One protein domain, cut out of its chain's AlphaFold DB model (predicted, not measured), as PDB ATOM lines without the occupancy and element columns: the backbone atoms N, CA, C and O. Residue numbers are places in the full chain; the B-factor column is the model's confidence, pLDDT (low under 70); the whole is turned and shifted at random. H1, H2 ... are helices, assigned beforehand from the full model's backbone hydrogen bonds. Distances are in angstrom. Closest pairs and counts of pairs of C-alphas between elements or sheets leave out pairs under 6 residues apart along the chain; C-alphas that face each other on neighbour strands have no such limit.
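What this domain is: This is residues 49 to 164 of the 261 residues of the protein "UvrD-like helicase C-terminal domain-containing protein" of Muricauda alvinocaridis (UniProt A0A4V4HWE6). A helical hairpin, H1 and H2, is crossed by H4, and H3 packs on H2 at one end of the domain. H5 and the loop of residues 136 to 160 extend the other end, where short H6 lies. It is 116 residues with six named helices, numbered in chain order, no named strand, all helix; compact, radius of gyration of the C-alphas 15.0 A, spans 44 by 31 by 25 A.

How they stand to each other: Start at H1, residues 49 to 61, which touches H2, residues 65 to 80, at a shallow tilt of 29 degrees, opposite ways; closest C-alphas 56 and 68, 4.6 A. H2, the hub, touches H3, residues 86 to 95 (74 to 93, 7.3 A), and H4, residues 100 to 111, about perpendicular at 86 degrees (69 to 106, 6.2 A). H5, residues 120 to 135, is near H1; H6, residues 161 to 164, is close but not clearly touching H5. O i to N i+4 pairs are within hydrogen-bond range throughout H1 to H4, 10 of 12 in H5; H6 is too short.

Where its parts are: Find C-alpha 49 at (150.797, 171.335, 21.291), where H1 begins. H2 spans 21.6 A, H5 22.2 A; H6 ends at (146.980, 159.045, 31.268).

The domain as a whole: The printed part has no cut; the link H5 to H6 is long; no printed residue is under 70.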
ATOM      1  N   LEU A  49     152.144 171.055  21.787       93.38
ATOM      2  CA  LEU A  49     150.797 171.335  21.291       93.38
ATOM      3  C   LEU A  49     149.790 170.222  21.616       93.38
ATOM      4  O   LEU A  49     148.635 170.516  21.905       93.38
ATOM      5  N   ALA A  50     150.219 168.953  21.602       93.50
ATOM      6  CA  ALA A  50     149.344 167.829  21.928       93.50
ATOM      7  C   ALA A  50     148.795 167.938  23.360       93.50
ATOM      8  O   ALA A  50     147.598 167.769  23.581       93.50
ATOM      9  N   TYR A  51     149.658 168.277  24.319       90.00
ATOM     10  CA  TYR A  51     149.278 168.421  25.722       90.00
ATOM     11  C   TYR A  51     148.440 169.680  25.953       90.00
ATOM     12  O   TYR A  51     147.493 169.641  26.732       90.00
ATOM     13  N   ASP A  52     148.746 170.775  25.255       91.31
ATOM     14  CA  ASP A  52     147.987 172.022  25.380       91.31
ATOM     15  C   ASP A  52     146.551 171.861  24.837       91.31
ATOM     16  O   ASP A  52     145.600 172.356  25.441       91.31
ATOM     17  N   LEU A  53     146.370 171.113  23.739       95.44
ATOM     18  CA  LEU A  53     145.049 170.771  23.191       95.44
ATOM     19  C   LEU A  53     144.258 169.845  24.123       95.44
ATOM     20  O   LEU A  53     143.065 170.060  24.327       95.44
ATOM     21  N   ILE A  54     144.921 168.852  24.726       92.00
ATOM     22  CA  ILE A  54     144.305 167.992  25.747       92.00
ATOM     23  C   ILE A  54     143.858 168.832  26.947       92.00
ATOM     24  O   ILE A  54     142.726 168.691  27.399       92.00
ATOM     25  N   ALA A  55     144.702 169.748  27.429       86.94
ATOM     26  CA  ALA A  55     144.352 170.641  28.529       86.94
ATOM     27  C   ALA A  55     143.135 171.517  28.194       86.94
ATOM     28  O   ALA A  55     142.233 171.640  29.017       86.94
ATOM     29  N   ALA A  56     143.064 172.072  26.979       91.25
ATOM     30  CA  ALA A  56     141.896 172.832  26.539       91.25
ATOM     31  C   ALA A  56     140.612 171.982  26.527       91.25
ATOM     32  O   ALA A  56     139.580 172.456  27.002       91.25
ATOM     33  N   LYS A  57     140.674 170.734  26.029       92.88
ATOM     34  CA  LYS A  57     139.526 169.807  26.008       92.88
ATOM     35  C   LYS A  57     139.065 169.435  27.417       92.88
ATOM     36  O   LYS A  57     137.870 169.468  27.675       92.88
ATOM     37  N   ILE A  58     139.993 169.168  28.341       85.19
ATOM     38  CA  ILE A  58     139.663 168.872  29.746       85.19
ATOM     39  C   ILE A  58     138.932 170.048  30.393       85.19
ATOM     40  O   ILE A  58     137.850 169.867  30.935       85.19
ATOM     41  N   GLU A  59     139.485 171.262  30.305       82.56
ATOM     42  CA  GLU A  59     138.852 172.440  30.914       82.56
ATOM     43  C   GLU A  59     137.470 172.726  30.295       82.56
ATOM     44  O   GLU A  59     136.578 173.229  30.977       82.56
ATOM     45  N   TYR A  60     137.271 172.397  29.014       88.56
ATOM     46  CA  TYR A  60     135.968 172.501  28.355       88.56
ATOM     47  C   TYR A  60     134.970 171.466  28.881       88.56
ATOM     48  O   TYR A  60     133.864 171.840  29.275       88.56
ATOM     49  N   ASP A  61     135.374 170.196  28.947       84.31
ATOM     50  CA  ASP A  61     134.547 169.094  29.451       84.31
ATOM     51  C   ASP A  61     134.171 169.299  30.932       84.31
ATOM     52  O   ASP A  61     133.038 169.026  31.332       84.31
ATOM     53  N   ASP A  62     135.075 169.892  31.720       79.25
ATOM     54  CA  ASP A  62     134.869 170.271  33.126       79.25
ATOM     55  C   ASP A  62     134.037 171.563  33.291       79.25
ATOM     56  O   ASP A  62     133.865 172.079  34.399       79.25
ATOM     57  N   ARG A  63     133.505 172.120  32.193       80.81
ATOM     58  CA  ARG A  63     132.732 173.375  32.147       80.81
ATOM     59  C   ARG A  63     133.498 174.606  32.647       80.81
ATOM     60  O   ARG A  63     132.897 175.660  32.877       80.81
ATOM     61  N   ASN A  64     134.826 174.541  32.746       78.44
ATOM     62  CA  ASN A  64     135.685 175.692  33.009       78.44
ATOM     63  C   ASN A  64     135.977 176.469  31.713       78.44
ATOM     64  O   ASN A  64     137.116 176.621  31.262       78.44
ATOM     65  N   LEU A  65     134.912 177.015  31.119       85.88
ATOM     66  CA  LEU A  65     134.956 177.668  29.806       85.88
ATOM     67  C   LEU A  65     135.978 178.807  29.738       85.88
ATOM     68  O   LEU A  65     136.636 178.994  28.719       85.88
ATOM     69  N   LYS A  66     136.153 179.564  30.828       86.31
ATOM     70  CA  LYS A  66     137.116 180.670  30.869       86.31
ATOM     71  C   LYS A  66     138.545 180.180  30.631       86.31
ATOM     72  O   LYS A  66     139.284 180.829  29.892       86.31
ATOM     73  N   GLU A  67     138.933 179.075  31.263       84.62
ATOM     74  CA  GLU A  67     140.286 178.539  31.121       84.62
ATOM     75  C   GLU A  67     140.462 177.812  29.790       84.62
ATOM     76  O   GLU A  67     141.442 178.074  29.092       84.62
ATOM     77  N   ALA A  68     139.462 177.030  29.370       88.69
ATOM     78  CA  ALA A  68     139.437 176.400  28.052       88.69
ATOM     79  C   ALA A  68     139.661 177.428  26.929       88.69
ATOM     80  O   ALA A  68     140.555 177.269  26.095       88.69
ATOM     81  N   ILE A  69     138.922 178.545  26.963       92.94
ATOM     82  CA  ILE A  69     139.060 179.640  25.995       92.94
ATOM     83  C   ILE A  69     140.448 180.283  26.082       92.94
ATOM     84  O   ILE A  69     141.038 180.614  25.057       92.94
ATOM     85  N   ASN A  70     140.998 180.485  27.283       92.44
ATOM     86  CA  ASN A  70     142.319 181.096  27.439       92.44
ATOM     87  C   ASN A  70     143.442 180.243  26.846       92.44
ATOM     88  O   ASN A  70     144.318 180.794  26.173       92.44
ATOM     89  N   ILE A  71     143.415 178.932  27.090       92.19
ATOM     90  CA  ILE A  71     144.391 177.986  26.545       92.19
ATOM     91  C   ILE A  71     144.239 177.927  25.023       92.19
ATOM     92  O   ILE A  71     145.202 178.180  24.296       92.19
ATOM     93  N   ALA A  72     143.022 177.692  24.534       96.69
ATOM     94  CA  ALA A  72     142.753 177.562  23.108       96.69
ATOM     95  C   ALA A  72     143.031 178.852  22.320       96.69
ATOM     96  O   ALA A  72     143.578 178.778  21.224       96.69
ATOM     97  N   ARG A  73     142.782 180.041  22.894       96.81
ATOM     98  CA  ARG A  73     143.182 181.329  22.294       96.81
ATOM     99  C   ARG A  73     144.675 181.360  21.990       96.81
ATOM    100  O   ARG A  73     145.072 181.743  20.893       96.81
ATOM    101  N   ASN A  74     145.500 180.962  22.957       95.31
ATOM    102  CA  ASN A  74     146.950 180.967  22.790       95.31
ATOM    103  C   ASN A  74     147.385 179.988  21.695       95.31
ATOM    104  O   ASN A  74     148.292 180.306  20.928       95.31
ATOM    105  N   ILE A  75     146.742 178.819  21.630       96.50
ATOM    106  CA  ILE A  75     147.008 177.800  20.613       96.50
ATOM    107  C   ILE A  75     146.670 178.342  19.222       96.50
ATOM    108  O   ILE A  75     147.536 178.357  18.353       96.50
ATOM    109  N   ILE A  76     145.443 178.833  19.027       96.94
ATOM    110  CA  ILE A  76     144.957 179.302  17.724       96.94
ATOM    111  C   ILE A  76     145.814 180.461  17.213       96.94
ATOM    112  O   ILE A  76     146.316 180.380  16.098       96.94
ATOM    113  N   ILE A  77     146.088 181.474  18.049       95.88
ATOM    114  CA  ILE A  77     146.928 182.614  17.645       95.88
ATOM    115  C   ILE A  77     148.306 182.133  17.169       95.88
ATOM    116  O   ILE A  77     148.793 182.603  16.143       95.88
ATOM    117  N   ARG A  78     148.937 181.189  17.883       94.31
ATOM    118  CA  ARG A  78     150.264 180.661  17.514       94.31
ATOM    119  C   ARG A  78     150.250 179.835  16.231       94.31
ATOM    120  O   ARG A  78     151.259 179.818  15.531       94.31
ATOM    121  N   LEU A  79     149.156 179.125  15.959       95.06
ATOM    122  CA  LEU A  79     149.011 178.321  14.748       95.06
ATOM    123  C   LEU A  79     148.734 179.201  13.526       95.06
ATOM    124  O   LEU A  79     149.390 179.044  12.504       95.06
ATOM    125  N   GLU A  80     147.827 180.168  13.644       94.62
ATOM    126  CA  GLU A  80     147.469 181.063  12.537       94.62
ATOM    127  C   GLU A  80     148.567 182.094  12.228       94.62
ATOM    128  O   GLU A  80     148.671 182.560  11.099       94.62
ATOM    129  N   ASN A  81     149.421 182.428  13.203       93.50
ATOM    130  CA  ASN A  81     150.452 183.461  13.070       93.50
ATOM    131  C   ASN A  81     151.847 182.882  13.342       93.50
ATOM    132  O   ASN A  81     152.514 183.216  14.330       93.50
ATOM    133  N   ARG A  82     152.306 181.971  12.477       89.19
ATOM    134  CA  ARG A  82     153.647 181.380  12.608       89.19
ATOM    135  C   ARG A  82     154.723 182.461  12.496       89.19
ATOM    136  O   ARG A  82     154.777 183.193  11.518       89.19
ATOM    137  N   GLY A  83     155.605 182.525  13.493       85.19
ATOM    138  CA  GLY A  83     156.700 183.503  13.534       85.19
ATOM    139  C   GLY A  83     156.336 184.848  14.169       85.19
ATOM    140  O   GLY A  83     157.188 185.730  14.206       85.19
ATOM    141  N   LEU A  84     155.119 184.995  14.708       91.69
ATOM    142  CA  LEU A  84     154.718 186.186  15.453       91.69
ATOM    143  C   LEU A  84     155.680 186.449  16.621       91.69
ATOM    144  O   LEU A  84     156.019 185.532  17.380       91.69
ATOM    145  N   SER A  85     156.112 187.703  16.773       92.50
ATOM    146  CA  SER A  85     156.997 188.086  17.870       92.50
ATOM    147  C   SER A  85     156.291 187.924  19.221       92.50
ATOM    148  O   SER A  85     155.062 187.903  19.317       92.50
ATOM    149  N   PHE A  86     157.065 187.815  20.303       88.50
ATOM    150  CA  PHE A  86     156.491 187.703  21.646       88.50
ATOM    151  C   PHE A  86     155.641 188.928  22.027       88.50
ATOM    152  O   PHE A  86     154.618 188.782  22.695       88.50
ATOM    153  N   VAL A  87     156.062 190.117  21.588       91.69
ATOM    154  CA  VAL A  87     155.373 191.384  21.864       91.69
ATOM    155  C   VAL A  87     154.051 191.436  21.102       91.69
ATOM    156  O   VAL A  87     153.002 191.622  21.717       91.69
ATOM    157  N   ASP A  88     154.079 191.151  19.799       92.69
ATOM    158  CA  ASP A  88     152.881 191.172  18.951       92.69
ATOM    159  C   ASP A  88     151.876 190.091  19.362       92.69
ATOM    160  O   ASP A  88     150.669 190.324  19.376       92.69
ATOM    161  N   PHE A  89     152.368 188.926  19.797       92.94
ATOM    162  CA  PHE A  89     151.533 187.892  20.405       92.94
ATOM    163  C   PHE A  89     150.788 188.416  21.639       92.94
ATOM    164  O   PHE A  89     149.609 188.114  21.824       92.94
ATOM    165  N   GLY A  90     151.466 189.190  22.490       91.00
ATOM    166  CA  GLY A  90     150.872 189.802  23.673       91.00
ATOM    167  C   GLY A  90     149.754 190.785  23.329       91.00
ATOM    168  O   GLY A  90     148.676 190.695  23.920       91.00
ATOM    169  N   HIS A  91     149.994 191.666  22.354       93.25
ATOM    170  CA  HIS A  91     149.010 192.641  21.874       93.25
ATOM    171  C   HIS A  91     147.792 191.956  21.256       93.25
ATOM    172  O   HIS A  91     146.684 192.112  21.763       93.25
ATOM    173  N   LEU A  92     148.003 191.081  20.269       93.50
ATOM    174  CA  LEU A  92     146.918 190.376  19.588       93.50
ATOM    175  C   LEU A  92     146.072 189.542  20.562       93.50
ATOM    176  O   LEU A  92     144.846 189.500  20.481       93.50
ATOM    177  N   ARG A  93     146.716 188.899  21.542       93.25
ATOM    178  CA  ARG A  93     146.013 188.162  22.598       93.25
ATOM    179  C   ARG A  93     145.137 189.070  23.461       93.25
ATOM    180  O   ARG A  93     144.075 188.621  23.897       93.25
ATOM    181  N   ALA A  94     145.603 190.275  23.782       92.38
ATOM    182  CA  ALA A  94     144.851 191.235  24.581       92.38
ATOM    183  C   ALA A  94     143.641 191.764  23.801       92.38
ATOM    184  O   ALA A  94     142.537 191.754  24.349       92.38
ATOM    185  N   ASP A  95     143.832 192.104  22.528       92.62
ATOM    186  CA  ASP A  95     142.787 192.635  21.648       92.62
ATOM    187  C   ASP A  95     141.662 191.609  21.434       92.62
ATOM    188  O   ASP A  95     140.480 191.895  21.634       92.62
ATOM    189  N   LEU A  96     142.025 190.354  21.152       92.75
ATOM    190  CA  LEU A  96     141.071 189.261  20.926       92.75
ATOM    191  C   LEU A  96     140.400 188.744  22.207       92.75
ATOM    192  O   LEU A  96     139.545 187.858  22.156       92.75
ATOM    193  N   LYS A  97     140.787 189.236  23.388       89.62
ATOM    194  CA  LYS A  97     140.217 188.767  24.660       89.62
ATOM    195  C   LYS A  97     138.745 189.153  24.797       89.62
ATOM    196  O   LYS A  97     137.963 188.369  25.340       89.62
ATOM    197  N   THR A  98     138.389 190.348  24.334       88.69
ATOM    198  CA  THR A  98     137.038 190.923  24.426       88.69
ATOM    199  C   THR A  98     136.203 190.709  23.167       88.69
ATOM    200  O   THR A  98     135.017 191.024  23.173       88.69
ATOM    201  N   ASP A  99     136.786 190.143  22.110       92.56
ATOM    202  CA  ASP A  99     136.069 189.805  20.883       92.56
ATOM    203  C   ASP A  99     135.166 188.577  21.101       92.56
ATOM    204  O   ASP A  99     135.622 187.446  21.303       92.56
ATOM    205  N   TYR A 100     133.852 188.804  21.082       91.44
ATOM    206  CA  TYR A 100     132.856 187.763  21.319       91.44
ATOM    207  C   TYR A 100     132.737 186.773  20.152       91.44
ATOM    208  O   TYR A 100     132.506 185.588  20.400       91.44
ATOM    209  N   LEU A 101     132.922 187.215  18.902       93.69
ATOM    210  CA  LEU A 101     132.875 186.338  17.727       93.69
ATOM    211  C   LEU A 101     134.083 185.410  17.723       93.69
ATOM    212  O   LEU A 101     133.944 184.202  17.514       93.69
ATOM    213  N   TYR A 102     135.256 185.959  18.028       94.19
ATOM    214  CA  TYR A 102     136.472 185.177  18.161       94.19
ATOM    215  C   TYR A 102     136.362 184.170  19.313       94.19
ATOM    216  O   TYR A 102     136.653 182.990  19.131       94.19
ATOM    217  N   ASN A 103     135.847 184.583  20.475       93.12
ATOM    218  CA  ASN A 103     135.605 183.668  21.594       93.12
ATOM    219  C   ASN A 103     134.591 182.561  21.246       93.12
ATOM    220  O   ASN A 103     134.812 181.406  21.605       93.12
ATOM    221  N   ALA A 104     133.526 182.867  20.501       94.50
ATOM    222  CA  ALA A 104     132.579 181.857  20.024       94.50
ATOM    223  C   ALA A 104     133.237 180.859  19.054       94.50
ATOM    224  O   ALA A 104     132.982 179.656  19.136       94.50
ATOM    225  N   ARG A 105     134.127 181.332  18.168       96.38
ATOM    226  CA  ARG A 105     134.944 180.473  17.295       96.38
ATOM    227  C   ARG A 105     135.871 179.567  18.106       96.38
ATOM    228  O   ARG A 105     135.966 178.385  17.789       96.38
ATOM    229  N   ILE A 106     136.508 180.089  19.159       96.88
ATOM    230  CA  ILE A 106     137.352 179.292  20.061       96.88
ATOM    231  C   ILE A 106     136.538 178.173  20.714       96.88
ATOM    232  O   ILE A 106     136.991 177.035  20.738       96.88
ATOM    233  N   ILE A 107     135.345 178.478  21.231       95.31
ATOM    234  CA  ILE A 107     134.491 177.472  21.879       95.31
ATOM    235  C   ILE A 107     134.172 176.340  20.898       95.31
ATOM    236  O   ILE A 107     134.435 175.186  21.214       95.31
ATOM    237  N   LYS A 108     133.711 176.671  19.684       96.88
ATOM    238  CA  LYS A 108     133.437 175.677  18.632       96.88
ATOM    239  C   LYS A 108     134.673 174.860  18.245       96.88
ATOM    240  O   LYS A 108     134.558 173.683  17.919       96.88
ATOM    241  N   PHE A 109     135.851 175.485  18.258       98.19
ATOM    242  CA  PHE A 109     137.113 174.794  18.008       98.19
ATOM    243  C   PHE A 109     137.427 173.764  19.100       98.19
ATOM    244  O   PHE A 109     137.824 172.648  18.789       98.19
ATOM    245  N   VAL A 110     137.255 174.116  20.376       97.19
ATOM    246  CA  VAL A 110     137.524 173.181  21.480       97.19
ATOM    247  C   VAL A 110     136.470 172.075  21.536       97.19
ATOM    248  O   VAL A 110     136.821 170.915  21.729       97.19
ATOM    249  N   GLU A 111     135.205 172.424  21.303       96.50
ATOM    250  CA  GLU A 111     134.081 171.486  21.228       96.50
ATOM    251  C   GLU A 111     134.285 170.415  20.151       96.50
ATOM    252  O   GLU A 111     133.931 169.260  20.357       96.50
ATOM    253  N   GLY A 112     134.874 170.781  19.008       97.25
ATOM    254  CA  GLY A 112     135.120 169.845  17.912       97.25
ATOM    255  C   GLY A 112     136.416 169.037  18.023       97.25
ATOM    256  O   GLY A 112     136.675 168.221  17.136       97.25
ATOM    257  N   LEU A 113     137.242 169.246  19.059       97.75
ATOM    258  CA  LEU A 113     138.395 168.376  19.296       97.75
ATOM    259  C   LEU A 113     137.916 166.925  19.472       97.75
ATOM    260  O   LEU A 113     136.812 166.713  19.974       97.75
ATOM    261  N   PRO A 114     138.722 165.914  19.094       97.12
ATOM    262  CA  PRO A 114     138.305 164.530  19.286       97.12
ATOM    263  C   PRO A 114     138.019 164.227  20.771       97.12
ATOM    264  O   PRO A 114     138.371 164.994  21.670       97.12
ATOM    265  N   GLU A 115     137.419 163.078  21.065       94.00
ATOM    266  CA  GLU A 115     137.162 162.674  22.454       94.00
ATOM    267  C   GLU A 115     138.381 162.021  23.108       94.00
ATOM    268  O   GLU A 115     139.061 161.202  22.483       94.00
ATOM    269  N   LEU A 116     138.671 162.353  24.372       91.19
ATOM    270  CA  LEU A 116     139.857 161.836  25.076       91.19
ATOM    271  C   LEU A 116     139.787 160.317  25.324       91.19
ATOM    272  O   LEU A 116     140.790 159.707  25.684       91.19
ATOM    273  N   SER A 117     138.625 159.696  25.109       91.00
ATOM    274  CA  SER A 117     138.445 158.241  25.103       91.00
ATOM    275  C   SER A 117     139.136 157.541  23.926       91.00
ATOM    276  O   SER A 117     139.359 156.333  23.993       91.00
ATOM    277  N   ASN A 118     139.505 158.274  22.867       94.25
ATOM    278  CA  ASN A 118     140.336 157.737  21.792       94.25
ATOM    279  C   ASN A 118     141.714 157.334  22.328       94.25
ATOM    280  O   ASN A 118     142.240 157.941  23.268       94.25
ATOM    281  N   THR A 119     142.325 156.330  21.700       94.69
ATOM    282  CA  THR A 119     143.676 155.892  22.064       94.69
ATOM    283  C   THR A 119     144.700 156.996  21.808       94.69
ATOM    284  O   THR A 119     144.492 157.879  20.970       94.69
ATOM    285  N   VAL A 120     145.842 156.954  22.497       92.25
ATOM    286  CA  VAL A 120     146.964 157.872  22.229       92.25
ATOM    287  C   VAL A 120     147.373 157.835  20.753       92.25
ATOM    288  O   VAL A 120     147.692 158.877  20.171       92.25
ATOM    289  N   GLU A 121     147.351 156.663  20.120       94.12
ATOM    290  CA  GLU A 121     147.663 156.521  18.700       94.12
ATOM    291  C   GLU A 121     146.614 157.173  17.789       94.12
ATOM    292  O   GLU A 121     146.984 157.936  16.892       94.12
ATOM    293  N   ASP A 122     145.325 156.932  18.028       96.12
ATOM    294  CA  ASP A 122     144.250 157.510  17.216       96.12
ATOM    295  C   ASP A 122     144.178 159.023  17.396       96.12
ATOM    296  O   ASP A 122     144.096 159.769  16.419       96.12
ATOM    297  N   TRP A 123     144.327 159.502  18.632       95.44
ATOM    298  CA  TRP A 123     144.400 160.927  18.938       95.44
ATOM    299  C   TRP A 123     145.513 161.633  18.160       95.44
ATOM    300  O   TRP A 123     145.330 162.741  17.653       95.44
ATOM    301  N   SER A 124     146.658 160.963  18.007       95.25
ATOM    302  CA  SER A 124     147.815 161.477  17.262       95.25
ATOM    303  C   SER A 124     147.568 161.641  15.766       95.25
ATOM    304  O   SER A 124     148.371 162.290  15.099       95.25
ATOM    305  N   LYS A 125     146.495 161.046  15.238       96.12
ATOM    306  CA  LYS A 125     146.087 161.132  13.833       96.12
ATOM    307  C   LYS A 125     144.880 162.061  13.684       96.12
ATOM    308  O   LYS A 125     144.912 162.995  12.885       96.12
ATOM    309  N   LEU A 126     143.846 161.845  14.498       97.56
ATOM    310  CA  LEU A 126     142.574 162.569  14.442       97.56
ATOM    311  C   LEU A 126     142.725 164.046  14.811       97.56
ATOM    312  O   LEU A 126     142.201 164.913  14.114       97.56
ATOM    313  N   CYS A 127     143.452 164.348  15.890       97.56
ATOM    314  CA  CYS A 127     143.534 165.709  16.410       97.56
ATOM    315  C   CYS A 127     144.312 166.650  15.468       97.56
ATOM    316  O   CYS A 127     143.765 167.694  15.114       97.56
ATOM    317  N   PRO A 128     145.507 166.298  14.944       97.44
ATOM    318  CA  PRO A 128     146.177 167.134  13.946       97.44
ATOM    319  C   PRO A 128     145.345 167.378  12.681       97.44
ATOM    320  O   PRO A 128     145.303 168.507  12.187       97.44
ATOM    321  N   ALA A 129     144.648 166.347  12.186       97.56
ATOM    322  CA  ALA A 129     143.774 166.460  11.019       97.56
ATOM    323  C   ALA A 129     142.595 167.414  11.278       97.56
ATOM    324  O   ALA A 129     142.292 168.268  10.441       97.56
ATOM    325  N   TYR A 130     141.972 167.312  12.457       98.31
ATOM    326  CA  TYR A 130     140.931 168.240  12.886       98.31
ATOM    327  C   TYR A 130     141.454 169.677  12.959       98.31
ATOM    328  O   TYR A 130     140.858 170.560  12.352       98.31
ATOM    329  N   VAL A 131     142.581 169.917  13.639       97.75
ATOM    330  CA  VAL A 131     143.126 171.272  13.829       97.75
ATOM    331  C   VAL A 131     143.461 171.926  12.489       97.75
ATOM    332  O   VAL A 131     143.079 173.076  12.266       97.75
ATOM    333  N   LYS A 132     144.105 171.190  11.572       97.25
ATOM    334  CA  LYS A 132     144.397 171.681  10.218       97.25
ATOM    335  C   LYS A 132     143.123 172.111   9.493       97.25
ATOM    336  O   LYS A 132     143.079 173.202   8.934       97.25
ATOM    337  N   LYS A 133     142.079 171.277   9.536       97.38
ATOM    338  CA  LYS A 133     140.794 171.555   8.882       97.38
ATOM    339  C   LYS A 133     140.046 172.720   9.540       97.38
ATOM    340  O   LYS A 133     139.563 173.599   8.839       97.38
ATOM    341  N   ALA A 134     139.947 172.732  10.866       97.12
ATOM    342  CA  ALA A 134     139.177 173.717  11.626       97.12
ATOM    343  C   ALA A 134     139.772 175.132  11.544       97.12
ATOM    344  O   ALA A 134     139.033 176.117  11.592       97.12
ATOM    345  N   LEU A 135     141.097 175.236  11.410       96.38
ATOM    346  CA  LEU A 135     141.811 176.508  11.278       96.38
ATOM    347  C   LEU A 135     142.241 176.821   9.837       96.38
ATOM    348  O   LEU A 135     142.848 177.859   9.608       96.38
ATOM    349  N   ASN A 136     141.912 175.951   8.874       96.00
ATOM    350  CA  ASN A 136     142.296 176.079   7.465       96.00
ATOM    351  C   ASN A 136     143.807 176.330   7.265       96.00
ATOM    352  O   ASN A 136     144.209 177.239   6.542       96.00
ATOM    353  N   LEU A 137     144.645 175.540   7.945       95.69
ATOM    354  CA  LEU A 137     146.102 175.687   7.887       95.69
ATOM    355  C   LEU A 137     146.656 175.110   6.578       95.69
ATOM    356  O   LEU A 137     146.271 174.019   6.147       95.69
ATOM    357  N   ASP A 138     147.628 175.804   5.991       95.00
ATOM    358  CA  ASP A 138     148.346 175.400   4.776       95.00
ATOM    359  C   ASP A 138     149.484 174.397   5.044       95.00
ATOM    360  O   ASP A 138     150.103 173.882   4.113       95.00
ATOM    361  N   TYR A 139     149.734 174.059   6.310       94.00
ATOM    362  CA  TYR A 139     150.763 173.115   6.737       94.00
ATOM    363  C   TYR A 139     150.189 171.963   7.571       94.00
ATOM    364  O   TYR A 139     149.126 172.065   8.186       94.00
ATOM    365  N   ASP A 140     150.924 170.851   7.613       93.56
ATOM    366  CA  ASP A 140     150.582 169.702   8.450       93.56
ATOM    367  C   ASP A 140     151.114 169.847   9.874       93.56
ATOM    368  O   ASP A 140     152.245 170.277  10.115       93.56
ATOM    369  N   ILE A 141     150.293 169.431  10.837       94.12
ATOM    370  CA  ILE A 141     150.684 169.322  12.238       94.12
ATOM    371  C   ILE A 141     151.123 167.884  12.499       94.12
ATOM    372  O   ILE A 141     150.410 166.933  12.191       94.12
ATOM    373  N   ASN A 142     152.286 167.721  13.124       93.31
ATOM    374  CA  ASN A 142     152.751 166.431  13.612       93.31
ATOM    375  C   ASN A 142     153.074 166.541  15.103       93.31
ATOM    376  O   ASN A 142     153.875 167.381  15.525       93.31
ATOM    377  N   PHE A 143     152.448 165.691  15.916       93.44
ATOM    378  CA  PHE A 143     152.737 165.643  17.348       93.44
ATOM    379  C   PHE A 143     154.024 164.876  17.682       93.44
ATOM    380  O   PHE A 143     154.599 165.076  18.754       93.44
ATOM    381  N   GLY A 144     154.494 164.022  16.769       90.00
ATOM    382  CA  GLY A 144     155.699 163.215  16.927       90.00
ATOM    383  C   GLY A 144     155.572 162.212  18.072       90.00
ATOM    384  O   GLY A 144     156.034 162.482  19.181       90.00
ATOM    385  N   ILE A 145     154.968 161.048  17.810       88.81
ATOM    386  CA  ILE A 145     154.912 159.952  18.789       88.81
ATOM    387  C   ILE A 145     156.325 159.408  19.064       88.81
ATOM    388  O   ILE A 145     157.075 159.066  18.147       88.81
ATOM    389  N   LYS A 146     156.672 159.261  20.344       86.88
ATOM    390  CA  LYS A 146     157.927 158.647  20.803       86.88
ATOM    391  C   LYS A 146     157.898 157.135  20.604       86.88
ATOM    392  O   LYS A 146     156.849 156.509  20.721       86.88
ATOM    393  N   LYS A 147     159.046 156.501  20.332       78.19
ATOM    394  CA  LYS A 147     159.123 155.039  20.121       78.19
ATOM    395  C   LYS A 147     158.821 154.248  21.402       78.19
ATOM    396  O   LYS A 147     157.833 153.531  21.440       78.19
ATOM    397  N   THR A 148     159.598 154.417  22.463       79.31
ATOM    398  CA  THR A 148     159.336 153.992  23.858       79.31
ATOM    399  C   THR A 148     160.378 154.738  24.701       79.31
ATOM    400  O   THR A 148     161.445 155.070  24.179       79.31
ATOM    401  N   SER A 149     160.097 155.085  25.955       75.62
ATOM    402  CA  SER A 149     161.081 155.756  26.819       75.62
ATOM    403  C   SER A 149     160.838 155.463  28.297       75.62
ATOM    404  O   SER A 149     159.788 154.937  28.651       75.62
ATOM    405  N   LYS A 150     161.752 155.904  29.173       72.81
ATOM    406  CA  LYS A 150     161.547 155.896  30.636       72.81
ATOM    407  C   LYS A 150     160.208 156.524  31.061       72.81
ATOM    408  O   LYS A 150     159.657 156.150  32.085       72.81
ATOM    409  N   TYR A 151     159.696 157.465  30.270       72.00
ATOM    410  CA  TYR A 151     158.450 158.191  30.519       72.00
ATOM    411  C   TYR A 151     157.355 157.844  29.503       72.00
ATOM    412  O   TYR A 151     156.412 158.612  29.344       72.00
ATOM    413  N   PHE A 152     157.516 156.765  28.730       80.19
ATOM    414  CA  PHE A 152     156.518 156.330  27.759       80.19
ATOM    415  C   PHE A 152     156.557 154.815  27.552       80.19
ATOM    416  O   PHE A 152     157.449 154.324  26.852       80.19
ATOM    417  N   ALA A 153     155.597 154.097  28.133       79.38
ATOM    418  CA  ALA A 153     155.426 152.666  27.916       79.38
ATOM    419  C   ALA A 153     154.796 152.388  26.543       79.38
ATOM    420  O   ALA A 153     154.020 153.183  26.016       79.38
ATOM    421  N   LYS A 154     155.121 151.241  25.935       81.19
ATOM    422  CA  LYS A 154     154.573 150.874  24.619       81.19
ATOM    423  C   LYS A 154     153.053 150.658  24.666       81.19
ATOM    424  O   LYS A 154     152.380 151.011  23.701       81.19
ATOM    425  N   THR A 155     152.532 150.113  25.767       82.75
ATOM    426  CA  THR A 155     151.099 149.820  25.967       82.75
ATOM    427  C   THR A 155     150.242 151.085  25.975       82.75
ATOM    428  O   THR A 155     149.173 151.100  25.377       82.75
ATOM    429  N   THR A 156     150.784 152.192  26.490       83.56
ATOM    430  CA  THR A 156     150.149 153.519  26.526       83.56
ATOM    431  C   THR A 156     149.666 153.995  25.151       83.56
ATOM    432  O   THR A 156     148.757 154.809  25.069       83.56
ATOM    433  N   ARG A 157     150.234 153.498  24.042       87.06
ATOM    434  CA  ARG A 157     149.770 153.838  22.680       87.06
ATOM    435  C   ARG A 157     148.327 153.431  22.415       87.06
ATOM    436  O   ARG A 157     147.606 154.173  21.756       87.06
ATOM    437  N   THR A 158     147.955 152.249  22.893       89.75
ATOM    438  CA  THR A 158     146.638 151.639  22.682       89.75
ATOM    439  C   THR A 158     145.677 151.941  23.824       89.75
ATOM    440  O   THR A 158     144.512 151.570  23.763       89.75
ATOM    441  N   GLU A 159     146.159 152.602  24.872       87.31
ATOM    442  CA  GLU A 159     145.343 153.052  25.989       87.31
ATOM    443  C   GLU A 159     144.705 154.417  25.651       87.31
ATOM    444  O   GLU A 159     145.293 155.211  24.901       87.31
ATOM    445  N   PRO A 160     143.495 154.709  26.165       88.44
ATOM    446  CA  PRO A 160     142.848 156.005  25.987       88.44
ATOM    447  C   PRO A 160     143.726 157.164  26.467       88.44
ATOM    448  O   PRO A 160     144.370 157.065  27.513       88.44
ATOM    449  N   VAL A 161     143.696 158.306  25.774       86.56
ATOM    450  CA  VAL A 161     144.354 159.544  26.250       86.56
ATOM    451  C   VAL A 161     143.864 159.884  27.656       86.56
ATOM    452  O   VAL A 161     144.637 160.210  28.556       86.56
ATOM    453  N   SER A 162     142.570 159.707  27.872       82.12
ATOM    454  CA  SER A 162     141.915 159.885  29.150       82.12
ATOM    455  C   SER A 162     142.588 159.048  30.256       82.12
ATOM    456  O   SER A 162     142.814 159.558  31.337       82.12
ATOM    457  N   ALA A 163     143.057 157.821  30.019       76.19
ATOM    458  CA  ALA A 163     143.695 157.007  31.068       76.19
ATOM    459  C   ALA A 163     145.002 157.605  31.638       76.19
ATOM    460  O   ALA A 163     145.391 157.288  32.760       76.19
ATOM    461  N   HIS A 164     145.672 158.487  30.892       75.06
ATOM    462  CA  HIS A 164     146.980 159.045  31.268       75.06
ATOM    463  C   HIS A 164     146.974 160.551  31.501       75.06
ATOM    464  O   HIS A 164     147.899 161.095  32.109       75.06
TER     465      HIS A 164